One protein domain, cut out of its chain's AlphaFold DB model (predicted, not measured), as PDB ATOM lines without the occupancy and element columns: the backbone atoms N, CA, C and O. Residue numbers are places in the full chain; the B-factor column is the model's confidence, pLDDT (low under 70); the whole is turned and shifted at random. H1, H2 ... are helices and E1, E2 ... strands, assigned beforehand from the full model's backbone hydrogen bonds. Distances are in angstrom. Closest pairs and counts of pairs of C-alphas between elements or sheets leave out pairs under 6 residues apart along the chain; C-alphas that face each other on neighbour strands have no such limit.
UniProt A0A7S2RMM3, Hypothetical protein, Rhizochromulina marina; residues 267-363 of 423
ATOM      1  N   VAL A 267      45.547 -35.630 -25.604       90.75
ATOM      2  CA  VAL A 267      44.294 -35.534 -24.845       90.75
ATOM      3  C   VAL A 267      43.537 -34.266 -25.276       90.75
ATOM      4  O   VAL A 267      44.100 -33.166 -25.188       90.75
ATOM      5  N   PRO A 268      42.269 -34.376 -25.724       90.19
ATOM      6  CA  PRO A 268      41.489 -33.226 -26.168       90.19
ATOM      7  C   PRO A 268      41.128 -32.314 -24.992       90.19
ATOM      8  O   PRO A 268      40.741 -32.775 -23.916       90.19
ATOM      9  N   ARG A 269      41.198 -30.994 -25.192       93.31
ATOM     10  CA  ARG A 269      40.649 -30.037 -24.223       93.31
ATOM     11  C   ARG A 269      39.169 -29.851 -24.524       93.31
ATOM     12  O   ARG A 269      38.823 -29.355 -25.588       93.31
ATOM     13  N   ILE A 270      38.298 -30.200 -23.583       93.62
ATOM     14  CA  ILE A 270      36.845 -30.089 -23.741       93.62
ATOM     15  C   ILE A 270      36.220 -29.192 -22.671       93.62
ATOM     16  O   ILE A 270      36.835 -28.884 -21.652       93.62
ATOM     17  N   ARG A 271      34.964 -28.813 -22.920       94.88
ATOM     18  CA  ARG A 271      34.062 -28.174 -21.950       94.88
ATOM     19  C   ARG A 271      33.220 -29.225 -21.245       94.88
ATOM     20  O   ARG A 271      32.470 -29.936 -21.917       94.88
ATOM     21  N   VAL A 272      33.306 -29.267 -19.921       93.75
ATOM     22  CA  VAL A 272      32.540 -30.171 -19.063       93.75
ATOM     23  C   VAL A 272      31.600 -29.356 -18.184       93.75
ATOM     24  O   VAL A 272      32.045 -28.529 -17.392       93.75
ATOM     25  N   ALA A 273      30.299 -29.585 -18.337       93.88
ATOM     26  CA  ALA A 273      29.256 -28.937 -17.561       93.88
ATOM     27  C   ALA A 273      28.804 -29.829 -16.400       93.88
ATOM     28  O   ALA A 273      28.372 -30.958 -16.618       93.88
ATOM     29  N   PHE A 274      28.858 -29.306 -15.179       93.81
ATOM     30  CA  PHE A 274      28.364 -29.955 -13.967       93.81
ATOM     31  C   PHE A 274      27.102 -29.258 -13.462       93.81
ATOM     32  O   PHE A 274      27.114 -28.045 -13.233       93.81
ATOM     33  N   ALA A 275      26.036 -30.026 -13.223       92.56
ATOM     34  CA  ALA A 275      24.850 -29.513 -12.538       92.56
ATOM     35  C   ALA A 275      25.153 -29.310 -11.049       92.56
ATOM     36  O   ALA A 275      25.558 -30.258 -10.374       92.56
ATOM     37  N   LEU A 276      24.914 -28.127 -10.489       92.12
ATOM     38  CA  LEU A 276      25.183 -27.888  -9.072       92.12
ATOM     39  C   LEU A 276      24.340 -28.803  -8.168       92.12
ATOM     40  O   LEU A 276      24.885 -29.619  -7.434       92.12
ATOM     41  N   GLU A 277      23.016 -28.713  -8.244       87.56
ATOM     42  CA  GLU A 277      22.092 -29.298  -7.260       87.56
ATOM     43  C   GLU A 277      21.877 -30.811  -7.411       87.56
ATOM     44  O   GLU A 277      21.278 -31.440  -6.535       87.56
ATOM     45  N   ARG A 278      22.324 -31.380  -8.537       77.81
ATOM     46  CA  ARG A 278      22.075 -32.780  -8.923       77.81
ATOM     47  C   ARG A 278      23.337 -33.570  -9.260       77.81
ATOM     48  O   ARG A 278      23.267 -34.786  -9.426       77.81
ATOM     49  N   SER A 279      24.492 -32.906  -9.323       88.56
ATOM     50  CA  SER A 279      25.784 -33.580  -9.460       88.56
ATOM     51  C   SER A 279      26.737 -33.232  -8.321       88.56
ATOM     52  O   SER A 279      27.082 -34.106  -7.533       88.56
ATOM     53  N   LEU A 280      27.120 -31.965  -8.169       92.06
ATOM     54  CA  LEU A 280      28.126 -31.551  -7.187       92.06
ATOM     55  C   LEU A 280      27.578 -31.488  -5.765       92.06
ATOM     56  O   LEU A 280      28.324 -31.663  -4.805       92.06
ATOM     57  N   ALA A 281      26.277 -31.266  -5.635       91.00
ATOM     58  CA  ALA A 281      25.538 -31.272  -4.390       91.00
ATOM     59  C   ALA A 281      24.279 -32.139  -4.515       91.00
ATOM     60  O   ALA A 281      23.870 -32.522  -5.612       91.00
ATOM     61  N   ARG A 282      23.671 -32.464  -3.375       88.62
ATOM     62  CA  ARG A 282      22.274 -32.893  -3.260       88.62
ATOM     63  C   ARG A 282      21.529 -31.859  -2.444       88.62
ATOM     64  O   ARG A 282      22.097 -31.260  -1.536       88.62
ATOM     65  N   THR A 283      20.248 -31.689  -2.724       85.50
ATOM     66  CA  THR A 283      19.394 -30.850  -1.883       85.50
ATOM     67  C   THR A 283      18.874 -31.686  -0.712       85.50
ATOM     68  O   THR A 283      18.273 -32.738  -0.931       85.50
ATOM     69  N   SER A 284      19.137 -31.255   0.522       86.12
ATOM     70  CA  SER A 284      18.580 -31.871   1.730       86.12
ATOM     71  C   SER A 284      17.068 -31.616   1.829       86.12
ATOM     72  O   SER A 284      16.559 -30.712   1.159       86.12
ATOM     73  N   PRO A 285      16.325 -32.353   2.678       85.19
ATOM     74  CA  PRO A 285      14.902 -32.088   2.912       85.19
ATOM     75  C   PRO A 285      14.601 -30.642   3.344       85.19
ATOM     76  O   PRO A 285      13.534 -30.116   3.048       85.19
ATOM     77  N   GLU A 286      15.557 -29.981   4.001       85.81
ATOM     78  CA  GLU A 286      15.480 -28.589   4.459       85.81
ATOM     79  C   GLU A 286      15.888 -27.568   3.380       85.81
ATOM     80  O   GLU A 286      16.001 -26.378   3.669       85.81
ATOM     81  N   GLY A 287      16.157 -28.015   2.149       81.56
ATOM     82  CA  GLY A 287      16.540 -27.152   1.032       81.56
ATOM     83  C   GLY A 287      18.012 -26.732   1.019       81.56
ATOM     84  O   GLY A 287      18.372 -25.824   0.273       81.56
ATOM     85  N   LYS A 288      18.879 -27.358   1.827       86.19
ATOM     86  CA  LYS A 288      20.317 -27.034   1.863       86.19
ATOM     87  C   LYS A 288      21.100 -27.854   0.842       86.19
ATOM     88  O   LYS A 288      20.840 -29.041   0.672       86.19
ATOM     89  N   LEU A 289      22.104 -27.244   0.215       89.94
ATOM     90  CA  LEU A 289      23.038 -27.953  -0.658       89.94
ATOM     91  C   LEU A 289      24.072 -28.716   0.175       89.94
ATOM     92  O   LEU A 289      24.911 -28.119   0.849       89.94
ATOM     93  N   VAL A 290      24.009 -30.041   0.106       91.44
ATOM     94  CA  VAL A 290      24.953 -30.967   0.739       91.44
ATOM     95  C   VAL A 290      25.958 -31.435  -0.316       91.44
ATOM     96  O   VAL A 290      25.526 -31.975  -1.336       91.44
ATOM     97  N   PRO A 291      27.275 -31.262  -0.113       93.38
ATOM     98  CA  PRO A 291      28.287 -31.606  -1.112       93.38
ATOM     99  C   PRO A 291      28.353 -33.111  -1.397       93.38
ATOM    100  O   PRO A 291      28.301 -33.944  -0.492       93.38
ATOM    101  N   GLN A 292      28.541 -33.462  -2.669       91.12
ATOM    102  CA  GLN A 292      28.872 -34.811  -3.122       91.12
ATOM    103  C   GLN A 292      30.382 -34.898  -3.356       91.12
ATOM    104  O   GLN A 292      30.877 -34.607  -4.446       91.12
ATOM    105  N   GLN A 293      31.129 -35.279  -2.315       91.75
ATOM    106  CA  GLN A 293      32.593 -35.173  -2.302       91.75
ATOM    107  C   GLN A 293      33.283 -35.908  -3.459       91.75
ATOM    108  O   GLN A 293      34.278 -35.421  -3.994       91.75
ATOM    109  N   HIS A 294      32.761 -37.060  -3.880       88.75
ATOM    110  CA  HIS A 294      33.323 -37.799  -5.010       88.75
ATOM    111  C   HIS A 294      33.129 -37.055  -6.338       88.75
ATOM    112  O   HIS A 294      34.059 -36.999  -7.134       88.75
ATOM    113  N   MET A 295      31.984 -36.397  -6.554       92.00
ATOM    114  CA  MET A 295      31.750 -35.572  -7.748       92.00
ATOM    115  C   MET A 295      32.622 -34.318  -7.750       92.00
ATOM    116  O   MET A 295      33.136 -33.926  -8.797       92.00
ATOM    117  N   ILE A 296      32.839 -33.724  -6.575       94.31
ATOM    118  CA  ILE A 296      33.788 -32.619  -6.406       94.31
ATOM    119  C   ILE A 296      35.205 -33.085  -6.764       94.31
ATOM    120  O   ILE A 296      35.894 -32.391  -7.508       94.31
ATOM    121  N   SER A 297      35.616 -34.280  -6.326       93.50
ATOM    122  CA  SER A 297      36.909 -34.867  -6.710       93.50
ATOM    123  C   SER A 297      37.017 -35.056  -8.224       93.50
ATOM    124  O   SER A 297      38.020 -34.667  -8.809       93.50
ATOM    125  N   VAL A 298      35.979 -35.580  -8.883       92.81
ATOM    126  CA  VAL A 298      35.962 -35.727 -10.349       92.81
ATOM    127  C   VAL A 298      36.092 -34.371 -11.049       92.81
ATOM    128  O   VAL A 298      36.877 -34.227 -11.985       92.81
ATOM    129  N   CYS A 299      35.369 -33.352 -10.581       95.06
ATOM    130  CA  CYS A 299      35.478 -31.983 -11.089       95.06
ATOM    131  C   CYS A 299      36.908 -31.432 -10.941       95.06
ATOM    132  O   CYS A 299      37.479 -30.879 -11.885       95.06
ATOM    133  N   GLN A 300      37.532 -31.652  -9.782       95.75
ATOM    134  CA  GLN A 300      38.921 -31.277  -9.531       95.75
ATOM    135  C   GLN A 300      39.902 -32.029 -10.437       95.75
ATOM    136  O   GLN A 300      40.845 -31.415 -10.934       95.75
ATOM    137  N   ASP A 301      39.698 -33.325 -10.667       94.81
ATOM    138  CA  ASP A 301      40.542 -34.146 -11.536       94.81
ATOM    139  C   ASP A 301      40.500 -33.628 -12.977       94.81
ATOM    140  O   ASP A 301      41.548 -33.323 -13.551       94.81
ATOM    141  N   LEU A 302      39.298 -33.415 -13.521       94.88
ATOM    142  CA  LEU A 302      39.106 -32.869 -14.868       94.88
ATOM    143  C   LEU A 302      39.706 -31.464 -15.007       94.88
ATOM    144  O   LEU A 302      40.321 -31.146 -16.028       94.88
ATOM    145  N   LYS A 303      39.604 -30.627 -13.963       96.06
ATOM    146  CA  LYS A 303      40.266 -29.319 -13.968       96.06
ATOM    147  C   LYS A 303      41.786 -29.448 -13.997       96.06
ATOM    148  O   LYS A 303      42.443 -28.737 -14.758       96.06
ATOM    149  N   ARG A 304      42.368 -30.345 -13.192       95.19
ATOM    150  CA  ARG A 304      43.826 -30.587 -13.176       95.19
ATOM    151  C   ARG A 304      44.334 -31.154 -14.501       95.19
ATOM    152  O   ARG A 304      45.472 -30.871 -14.877       95.19
ATOM    153  N   GLN A 305      43.484 -31.896 -15.206       94.69
ATOM    154  CA  GLN A 305      43.722 -32.383 -16.565       94.69
ATOM    155  C   GLN A 305      43.616 -31.273 -17.621       94.69
ATOM    156  O   GLN A 305      43.996 -31.492 -18.762       94.69
ATOM    157  N   GLY A 306      43.196 -30.057 -17.262       94.62
ATOM    158  CA  GLY A 306      43.215 -28.895 -18.155       94.62
ATOM    159  C   GLY A 306      41.935 -28.684 -18.963       94.62
ATOM    160  O   GLY A 306      41.951 -27.892 -19.904       94.62
ATOM    161  N   HIS A 307      40.838 -29.360 -18.612       95.81
ATOM    162  CA  HIS A 307      39.528 -29.121 -19.213       95.81
ATOM    163  C   HIS A 307      38.878 -27.831 -18.691       95.81
ATOM    164  O   HIS A 307      39.197 -27.341 -17.601       95.81
ATOM    165  N   ASP A 308      37.942 -27.302 -19.477       95.69
ATOM    166  CA  ASP A 308      37.129 -26.145 -19.107       95.69
ATOM    167  C   ASP A 308      35.921 -26.627 -18.307       95.69
ATOM    168  O   ASP A 308      35.129 -27.437 -18.795       95.69
ATOM    169  N   ILE A 309      35.768 -26.129 -17.085       96.94
ATOM    170  CA  ILE A 309      34.711 -26.537 -16.164       96.94
ATOM    171  C   ILE A 309      33.631 -25.461 -16.112       96.94
ATOM    172  O   ILE A 309      33.881 -24.317 -15.724       96.94
ATOM    173  N   LEU A 310      32.410 -25.845 -16.472       96.06
ATOM    174  CA  LEU A 310      31.223 -25.011 -16.370       96.06
ATOM    175  C   LEU A 310      30.348 -25.557 -15.251       96.06
ATOM    176  O   LEU A 310      29.994 -26.732 -15.258       96.06
ATOM    177  N   ILE A 311      29.966 -24.706 -14.310       95.44
ATOM    178  CA  ILE A 311      28.942 -25.045 -13.326       95.44
ATOM    179  C   ILE A 311      27.648 -24.422 -13.796       95.44
ATOM    180  O   ILE A 311      27.617 -23.227 -14.092       95.44
ATOM    181  N   TYR A 312      26.589 -25.218 -13.860       93.00
ATOM    182  CA  TYR A 312      25.265 -24.698 -14.148       93.00
ATOM    183  C   TYR A 312      24.286 -24.984 -13.025       93.00
ATOM    184  O   TYR A 312      24.352 -26.010 -12.349       93.00
ATOM    185  N   THR A 313      23.394 -24.027 -12.817       89.56
ATOM    186  CA  THR A 313      22.409 -24.025 -11.738       89.56
ATOM    187  C   THR A 313      21.100 -23.440 -12.253       89.56
ATOM    188  O   THR A 313      21.078 -22.629 -13.186       89.56
ATOM    189  N   CYS A 314      19.996 -23.870 -11.646       82.19
ATOM    190  CA  CYS A 314      18.687 -23.250 -11.843       82.19
ATOM    191  C   CYS A 314      18.415 -22.137 -10.812       82.19
ATOM    192  O   CYS A 314      17.382 -21.473 -10.890       82.19
ATOM    193  N   CYS A 315      19.306 -21.947  -9.833       77.31
ATOM    194  CA  CYS A 315      19.187 -20.937  -8.791       77.31
ATOM    195  C   CYS A 315      19.650 -19.562  -9.291       77.31
ATOM    196  O   CYS A 315      20.669 -19.437  -9.964       77.31
ATOM    197  N   ILE A 316      18.909 -18.517  -8.919       66.19
ATOM    198  CA  ILE A 316      19.179 -17.125  -9.319       66.19
ATOM    199  C   ILE A 316      20.150 -16.432  -8.338       66.19
ATOM    200  O   ILE A 316      20.742 -15.405  -8.671       66.19
ATOM    201  N   ASP A 317      20.363 -16.992  -7.140       82.06
ATOM    202  CA  ASP A 317      21.206 -16.391  -6.098       82.06
ATOM    203  C   ASP A 317      22.707 -16.657  -6.319       82.06
ATOM    204  O   ASP A 317      23.348 -17.477  -5.657       82.06
ATOM    205  N   HIS A 318      23.269 -15.937  -7.290       81.06
ATOM    206  CA  HIS A 318      24.658 -16.075  -7.721       81.06
ATOM    207  C   HIS A 318      25.697 -15.880  -6.588       81.06
ATOM    208  O   HIS A 318      26.646 -16.667  -6.536       81.06
ATOM    209  N   PRO A 319      25.585 -14.893  -5.670       86.06
ATOM    210  CA  PRO A 319      26.534 -14.740  -4.562       86.06
ATOM    211  C   PRO A 319      26.621 -15.965  -3.643       86.06
ATOM    212  O   PRO A 319      27.726 -16.430  -3.353       86.06
ATOM    213  N   SER A 320      25.479 -16.515  -3.226       87.25
ATOM    214  CA  SER A 320      25.438 -17.690  -2.346       87.25
ATOM    215  C   SER A 320      26.005 -18.931  -3.032       87.25
ATOM    216  O   SER A 320      26.745 -19.699  -2.416       87.25
ATOM    217  N   THR A 321      25.731 -19.101  -4.329       90.69
ATOM    218  CA  THR A 321      26.317 -20.187  -5.123       90.69
ATOM    219  C   THR A 321      27.838 -20.085  -5.194       90.69
ATOM    220  O   THR A 321      28.526 -21.080  -4.969       90.69
ATOM    221  N   VAL A 322      28.386 -18.897  -5.462       91.44
ATOM    222  CA  VAL A 322      29.846 -18.696  -5.511       91.44
ATOM    223  C   VAL A 322      30.488 -18.989  -4.155       91.44
ATOM    224  O   VAL A 322      31.513 -19.673  -4.114       91.44
ATOM    225  N   ALA A 323      29.882 -18.532  -3.056       93.19
ATOM    226  CA  ALA A 323      30.374 -18.814  -1.709       93.19
ATOM    227  C   ALA A 323      30.411 -20.324  -1.423       93.19
ATOM    228  O   ALA A 323      31.430 -20.832  -0.960       93.19
ATOM    229  N   TRP A 324      29.349 -21.053  -1.784       94.25
ATOM    230  CA  TRP A 324      29.287 -22.508  -1.616       94.25
ATOM    231  C   TRP A 324      30.372 -23.232  -2.429       94.25
ATOM    232  O   TRP A 324      31.040 -24.126  -1.908       94.25
ATOM    233  N   LEU A 325      30.589 -22.834  -3.689       95.50
ATOM    234  CA  LEU A 325      31.628 -23.420  -4.548       95.50
ATOM    235  C   LEU A 325      33.033 -23.197  -3.971       95.50
ATOM    236  O   LEU A 325      33.858 -24.110  -4.005       95.50
ATOM    237  N   GLN A 326      33.301 -22.005  -3.430       95.56
ATOM    238  CA  GLN A 326      34.576 -21.681  -2.785       95.56
ATOM    239  C   GLN A 326      34.783 -22.479  -1.496       95.56
ATOM    240  O   GLN A 326      35.844 -23.076  -1.322       95.56
ATOM    241  N   GLU A 327      33.769 -22.528  -0.628       96.62
ATOM    242  CA  GLU A 327      33.793 -23.274   0.637       96.62
ATOM    243  C   GLU A 327      34.141 -24.753   0.421       96.62
ATOM    244  O   GLU A 327      34.940 -25.323   1.162       96.62
ATOM    245  N   HIS A 328      33.597 -25.358  -0.636       96.62
ATOM    246  CA  HIS A 328      33.769 -26.779  -0.935       96.62
ATOM    247  C   HIS A 328      34.898 -27.070  -1.937       96.62
ATOM    248  O   HIS A 328      35.078 -28.214  -2.358       96.62
ATOM    249  N   GLY A 329      35.669 -26.051  -2.334       96.44
ATOM    250  CA  GLY A 329      36.815 -26.211  -3.229       96.44
ATOM    251  C   GLY A 329      36.445 -26.725  -4.622       96.44
ATOM    252  O   GLY A 329      37.189 -27.525  -5.194       96.44
ATOM    253  N   VAL A 330      35.302 -26.303  -5.167       97.19
ATOM    254  CA  VAL A 330      34.847 -26.681  -6.509       97.19
ATOM    255  C   VAL A 330      35.453 -25.734  -7.553       97.19
ATOM    256  O   VAL A 330      35.045 -24.567  -7.639       97.19
ATOM    257  N   PRO A 331      36.409 -26.196  -8.378       96.94
ATOM    258  CA  PRO A 331      36.974 -25.356  -9.419       96.94
ATOM    259  C   PRO A 331      35.967 -25.131 -10.546       96.94
ATOM    260  O   PRO A 331      35.186 -26.017 -10.877       96.94
ATOM    261  N   HIS A 332      36.018 -23.957 -11.167       96.00
ATOM    262  CA  HIS A 332      35.202 -23.632 -12.330       96.00
ATOM    263  C   HIS A 332      35.820 -22.486 -13.134       96.00
ATOM    264  O   HIS A 332      36.515 -21.639 -12.578       96.00
ATOM    265  N   ASP A 333      35.567 -22.474 -14.439       95.62
ATOM    266  CA  ASP A 333      35.898 -21.367 -15.344       95.62
ATOM    267  C   ASP A 333      34.697 -20.438 -15.535       95.62
ATOM    268  O   ASP A 333      34.851 -19.224 -15.661       95.62
ATOM    269  N   HIS A 334      33.489 -21.011 -15.522       93.06
ATOM    270  CA  HIS A 334      32.241 -20.282 -15.702       93.06
ATOM    271  C   HIS A 334      31.149 -20.819 -14.774       93.06
ATOM    272  O   HIS A 334      31.004 -22.031 -14.611       93.06
ATOM    273  N   LEU A 335      30.354 -19.908 -14.213       92.94
ATOM    274  CA  LEU A 335      29.084 -20.200 -13.553       92.94
ATOM    275  C   LEU A 335      27.958 -19.685 -14.455       92.94
ATOM    276  O   LEU A 335      27.970 -18.520 -14.851       92.94
ATOM    277  N   VAL A 336      27.022 -20.559 -14.825       90.94
ATOM    278  CA  VAL A 336      25.986 -20.280 -15.827       90.94
ATOM    279  C   VAL A 336      24.599 -20.536 -15.242       90.94
ATOM    280  O   VAL A 336      24.357 -21.559 -14.604       90.94
ATOM    281  N   LEU A 337      23.675 -19.604 -15.478       88.31
ATOM    282  CA  LEU A 337      22.257 -19.805 -15.191       88.31
ATOM    283  C   LEU A 337      21.614 -20.564 -16.361       88.31
ATOM    284  O   LEU A 337      21.613 -20.072 -17.490       88.31
ATOM    285  N   GLY A 338      21.056 -21.744 -16.089       83.62
ATOM    286  CA  GLY A 338      20.531 -22.644 -17.122       83.62
ATOM    287  C   GLY A 338      21.615 -23.456 -17.842       83.62
ATOM    288  O   GLY A 338      22.794 -23.381 -17.512       83.62
ATOM    289  N   THR A 339      21.214 -24.278 -18.814       83.81
ATOM    290  CA  THR A 339      22.103 -25.267 -19.445       83.81
ATOM    291  C   THR A 339      23.065 -24.614 -20.452       83.81
ATOM    292  O   THR A 339      22.602 -24.092 -21.471       83.81
ATOM    293  N   PRO A 340      24.392 -24.641 -20.222       90.38
ATOM    294  CA  PRO A 340      25.371 -24.080 -21.146       90.38
ATOM    295  C   PRO A 340      25.606 -25.010 -22.335       90.38
ATOM    296  O   PRO A 340      25.271 -26.187 -22.284       90.38
ATOM    297  N   GLN A 341      26.281 -24.517 -23.375       90.38
ATOM    298  CA  GLN A 341      26.826 -25.378 -24.422       90.38
ATOM    299  C   GLN A 341      28.134 -26.033 -23.942       90.38
ATOM    300  O   GLN A 341      29.137 -25.349 -23.711       90.38
ATOM    301  N   ALA A 342      28.132 -27.359 -23.807       91.00
ATOM    302  CA  ALA A 342      29.278 -28.165 -23.390       91.00
ATOM    303  C   ALA A 342      29.404 -29.462 -24.207       91.00
ATOM    304  O   ALA A 342      28.449 -29.900 -24.846       91.00
ATOM    305  N   HIS A 343      30.597 -30.065 -24.184       88.38
ATOM    306  CA  HIS A 343      30.879 -31.345 -24.850       88.38
ATOM    307  C   HIS A 343      30.416 -32.529 -23.997       88.38
ATOM    308  O   HIS A 343      30.019 -33.575 -24.505       88.38
ATOM    309  N   LEU A 344      30.479 -32.356 -22.677       88.50
ATOM    310  CA  LEU A 344      30.089 -33.354 -21.703       88.50
ATOM    311  C   LEU A 344      29.231 -32.703 -20.623       88.50
ATOM    312  O   LEU A 344      29.608 -31.664 -20.085       88.50
ATOM    313  N   TYR A 345      28.113 -33.341 -20.296       88.44
ATOM    314  CA  TYR A 345      27.236 -32.955 -19.194       88.44
ATOM    315  C   TYR A 345      27.305 -34.032 -18.118       88.44
ATOM    316  O   TYR A 345      27.213 -35.223 -18.418       88.44
ATOM    317  N   ILE A 346      27.498 -33.601 -16.879       88.25
ATOM    318  CA  ILE A 346      27.529 -34.442 -15.692       88.25
ATOM    319  C   ILE A 346      26.378 -33.982 -14.797       88.25
ATOM    320  O   ILE A 346      26.471 -32.987 -14.077       88.25
ATOM    321  N   ASP A 347      25.276 -34.719 -14.888       84.00
ATOM    322  CA  ASP A 347      24.070 -34.576 -14.077       84.00
ATOM    323  C   ASP A 347      23.454 -35.950 -13.794       84.00
ATOM    324  O   ASP A 347      23.954 -36.964 -14.275       84.00
ATOM    325  N   ASP A 348      22.378 -35.974 -13.010       73.94
ATOM    326  CA  ASP A 348      21.667 -37.185 -12.594       73.94
ATOM    327  C   ASP A 348      20.949 -37.927 -13.736       73.94
ATOM    328  O   ASP A 348      20.555 -39.079 -13.555       73.94
ATOM    329  N   ASN A 349      20.793 -37.308 -14.912       67.25
ATOM    330  CA  ASN A 349      20.218 -37.949 -16.097       67.25
ATOM    331  C   ASN A 349      21.297 -38.552 -17.008       67.25
ATOM    332  O   ASN A 349      21.048 -39.560 -17.672       67.25
ATOM    333  N   ALA A 350      22.473 -37.926 -17.076       64.38
ATOM    334  CA  ALA A 350      23.569 -38.311 -17.961       64.38
ATOM    335  C   ALA A 350      24.545 -39.300 -17.311       64.38
ATOM    336  O   ALA A 350      25.106 -40.157 -18.001       64.38
ATOM    337  N   VAL A 351      24.759 -39.183 -15.999       66.44
ATOM    338  CA  VAL A 351      25.659 -40.038 -15.222       66.44
ATOM    339  C   VAL A 351      24.975 -40.397 -13.913       66.44
ATOM    340  O   VAL A 351      24.463 -39.527 -13.214       66.44
ATOM    341  N   ASP A 352      24.988 -41.674 -13.537       66.94
ATOM    342  CA  ASP A 352      24.494 -42.048 -12.217       66.94
ATOM    343  C   ASP A 352      25.515 -41.596 -11.166       66.94
ATOM    344  O   ASP A 352      26.453 -42.307 -10.793       66.94
ATOM    345  N   THR A 353      25.332 -40.372 -10.674       63.78
ATOM    346  CA  THR A 353      26.230 -39.765  -9.694       63.78
ATOM    347  C   THR A 353      26.253 -40.549  -8.380       63.78
ATOM    348  O   THR A 353      27.172 -40.359  -7.594       63.78
ATOM    349  N   ALA A 354      25.327 -41.484  -8.131       59.62
ATOM    350  CA  ALA A 354      25.385 -42.377  -6.975       59.62
ATOM    351  C   ALA A 354      26.311 -43.593  -7.183       59.62
ATOM    352  O   ALA A 354      26.767 -44.174  -6.198       59.62
ATOM    353  N   ARG A 355      26.615 -43.978  -8.431       64.38
ATOM    354  CA  ARG A 355      27.443 -45.156  -8.764       64.38
ATOM    355  C   ARG A 355      28.936 -44.868  -8.852       64.38
ATOM    356  O   ARG A 355      29.720 -45.813  -8.900       64.38
ATOM    357  N   ASN A 356      29.325 -43.591  -8.840       68.62
ATOM    358  CA  ASN A 356      30.716 -43.145  -8.964       68.62
ATOM    359  C   ASN A 356      31.417 -43.710 -10.219       68.62
ATOM    360  O   ASN A 356      32.600 -44.045 -10.189       68.62
ATOM    361  N   ASP A 357      30.676 -43.837 -11.323       77.19
ATOM    362  CA  ASP A 357      31.140 -44.410 -12.591       77.19
ATOM    363  C   ASP A 357      31.490 -43.343 -13.645       77.19
ATOM    364  O   ASP A 357      31.607 -43.637 -14.838       77.19
ATOM    365  N   VAL A 358      31.693 -42.088 -13.216       84.25
ATOM    366  CA  VAL A 358      31.999 -40.966 -14.117       84.25
ATOM    367  C   VAL A 358      33.214 -41.260 -15.009       84.25
ATOM    368  O   VAL A 358      33.106 -41.044 -16.218       84.25
ATOM    369  N   PRO A 359      34.348 -41.796 -14.509       87.62
ATOM    370  CA  PRO A 359      35.468 -42.149 -15.382       87.62
ATOM    371  C   PRO A 359      35.099 -43.145 -16.490       87.62
ATOM    372  O   PRO A 359      35.499 -42.971 -17.637       87.62
ATOM    373  N   GLN A 360      34.275 -44.146 -16.179       86.44
ATOM    374  CA  GLN A 360      33.823 -45.188 -17.103       86.44
ATOM    375  C   GLN A 360      32.835 -44.647 -18.146       86.44
ATOM    376  O   GLN A 360      32.831 -45.096 -19.294       86.44
ATOM    377  N   VAL A 361      31.994 -43.681 -17.764       83.69
ATOM    378  CA  VAL A 361      31.029 -43.038 -18.670       83.69
ATOM    379  C   VAL A 361      31.706 -42.014 -19.585       83.69
ATOM    380  O   VAL A 361      31.296 -41.838 -20.734       83.69
ATOM    381  N   THR A 362      32.734 -41.329 -19.089       87.44
ATOM    382  CA  THR A 362      33.359 -40.188 -19.776       87.44
ATOM    383  C   THR A 362      34.643 -40.551 -20.516       87.44
ATOM    384  O   THR A 362      34.978 -39.901 -21.503       87.44
ATOM    385  N   GLY A 363      35.346 -41.598 -20.081       91.12
ATOM    386  CA  GLY A 363      36.663 -41.975 -20.587       91.12
ATOM    387  C   GLY A 363      37.817 -41.142 -20.022       91.12
ATOM    388  O   GLY A 363      38.934 -41.277 -20.520       91.12
TER     389      GLY A 363
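Overview. This is residues 267 to 363 of the 423 residues of the protein "Hypothetical protein" of Rhizochromulina marina (UniProt A0A7S2RMM3). A twisted sheet of four parallel strands has H2 and H3 over one of its faces, in two layers. H1 follows at the end of strand E1 and leads into a small hairpin, E2 and E3, whose loop reaches one far end of the domain, while H4 lies off toward the side of edge strand E6. The printed part has 97 residues, with four named helices and six named strands in the order E1, H1, E2, E3, H2, E4, H3, E5, E6, H4. The large sheet runs E5, E4, E1, E6, and the class is mixed, helices and strands. The whole is compact, with a radius of gyration of the C-alphas of 12.4 A, and spans 40 by 26 by 22 A, only just elongated.

Along the chain. Find C-alpha 271 at (34.062, -28.174, -21.950), where E1, residues 271 to 275, begins. E4, residues 308 to 313, is the neighbour of E1 and is 16.6 A long; E5, residues 334 to 337, is the neighbour of E4, and E6, residues 344 to 346, is the other neighbour of E1. H2, residues 293 to 304, is the longest helix and runs 16.3 A, from C-alpha 293 at (32.593, -35.173, -2.302). H3, residues 318 to 327, is 14.3 A long. The shorter elements are H1, residues 276 to 280, E2, residues 281 to 283, E3, residues 289 to 291, and H4, residues 358 to 362, ending at C-alpha 362 at (33.359, -40.188, -19.776).

Arrangement. Start at inner strands E4 and E1, parallel at 26 degrees, where N 272 and O 308 are 2.8 A apart. E5 is parallel to E4 at 26 degrees, with N 336 and O 311 at 2.8 A, and E6 is parallel to E1 at 21 degrees, with N 273 and O 344 at 2.8 A. E4, H3 and E5 form a strand-helix-strand unit, two parallel neighbour strands with a helix between, and its crossover is right-handed. H2 is on the sheet at a height of 10.5 A and runs along the strands, at 16 degrees to E1 on the local plane. H1, on the same face as H2, is over none of the strands; its Leu 280 and Met 295 of H2 have the closest C-alphas, 5.4 A apart, and the two helices touch. In the hairpin E2 and E3, antiparallel at 145 degrees, N 282 and O 290 are 2.8 A apart. H4 only grazes the sheet. In H1, H2, H3 and H4 every O i to N i+4 pair is within hydrogen-bond range.

Size, cuts and confidence. The C-alphas farthest apart, of Val 267 and Glu 286, are 41.7 A apart. The printed part has no cut. The link from E6 to H4 is long, with 11 residues. The mean pLDDT of the printed part is 88.0; residue 316 and residues 349 to 356 are under 70.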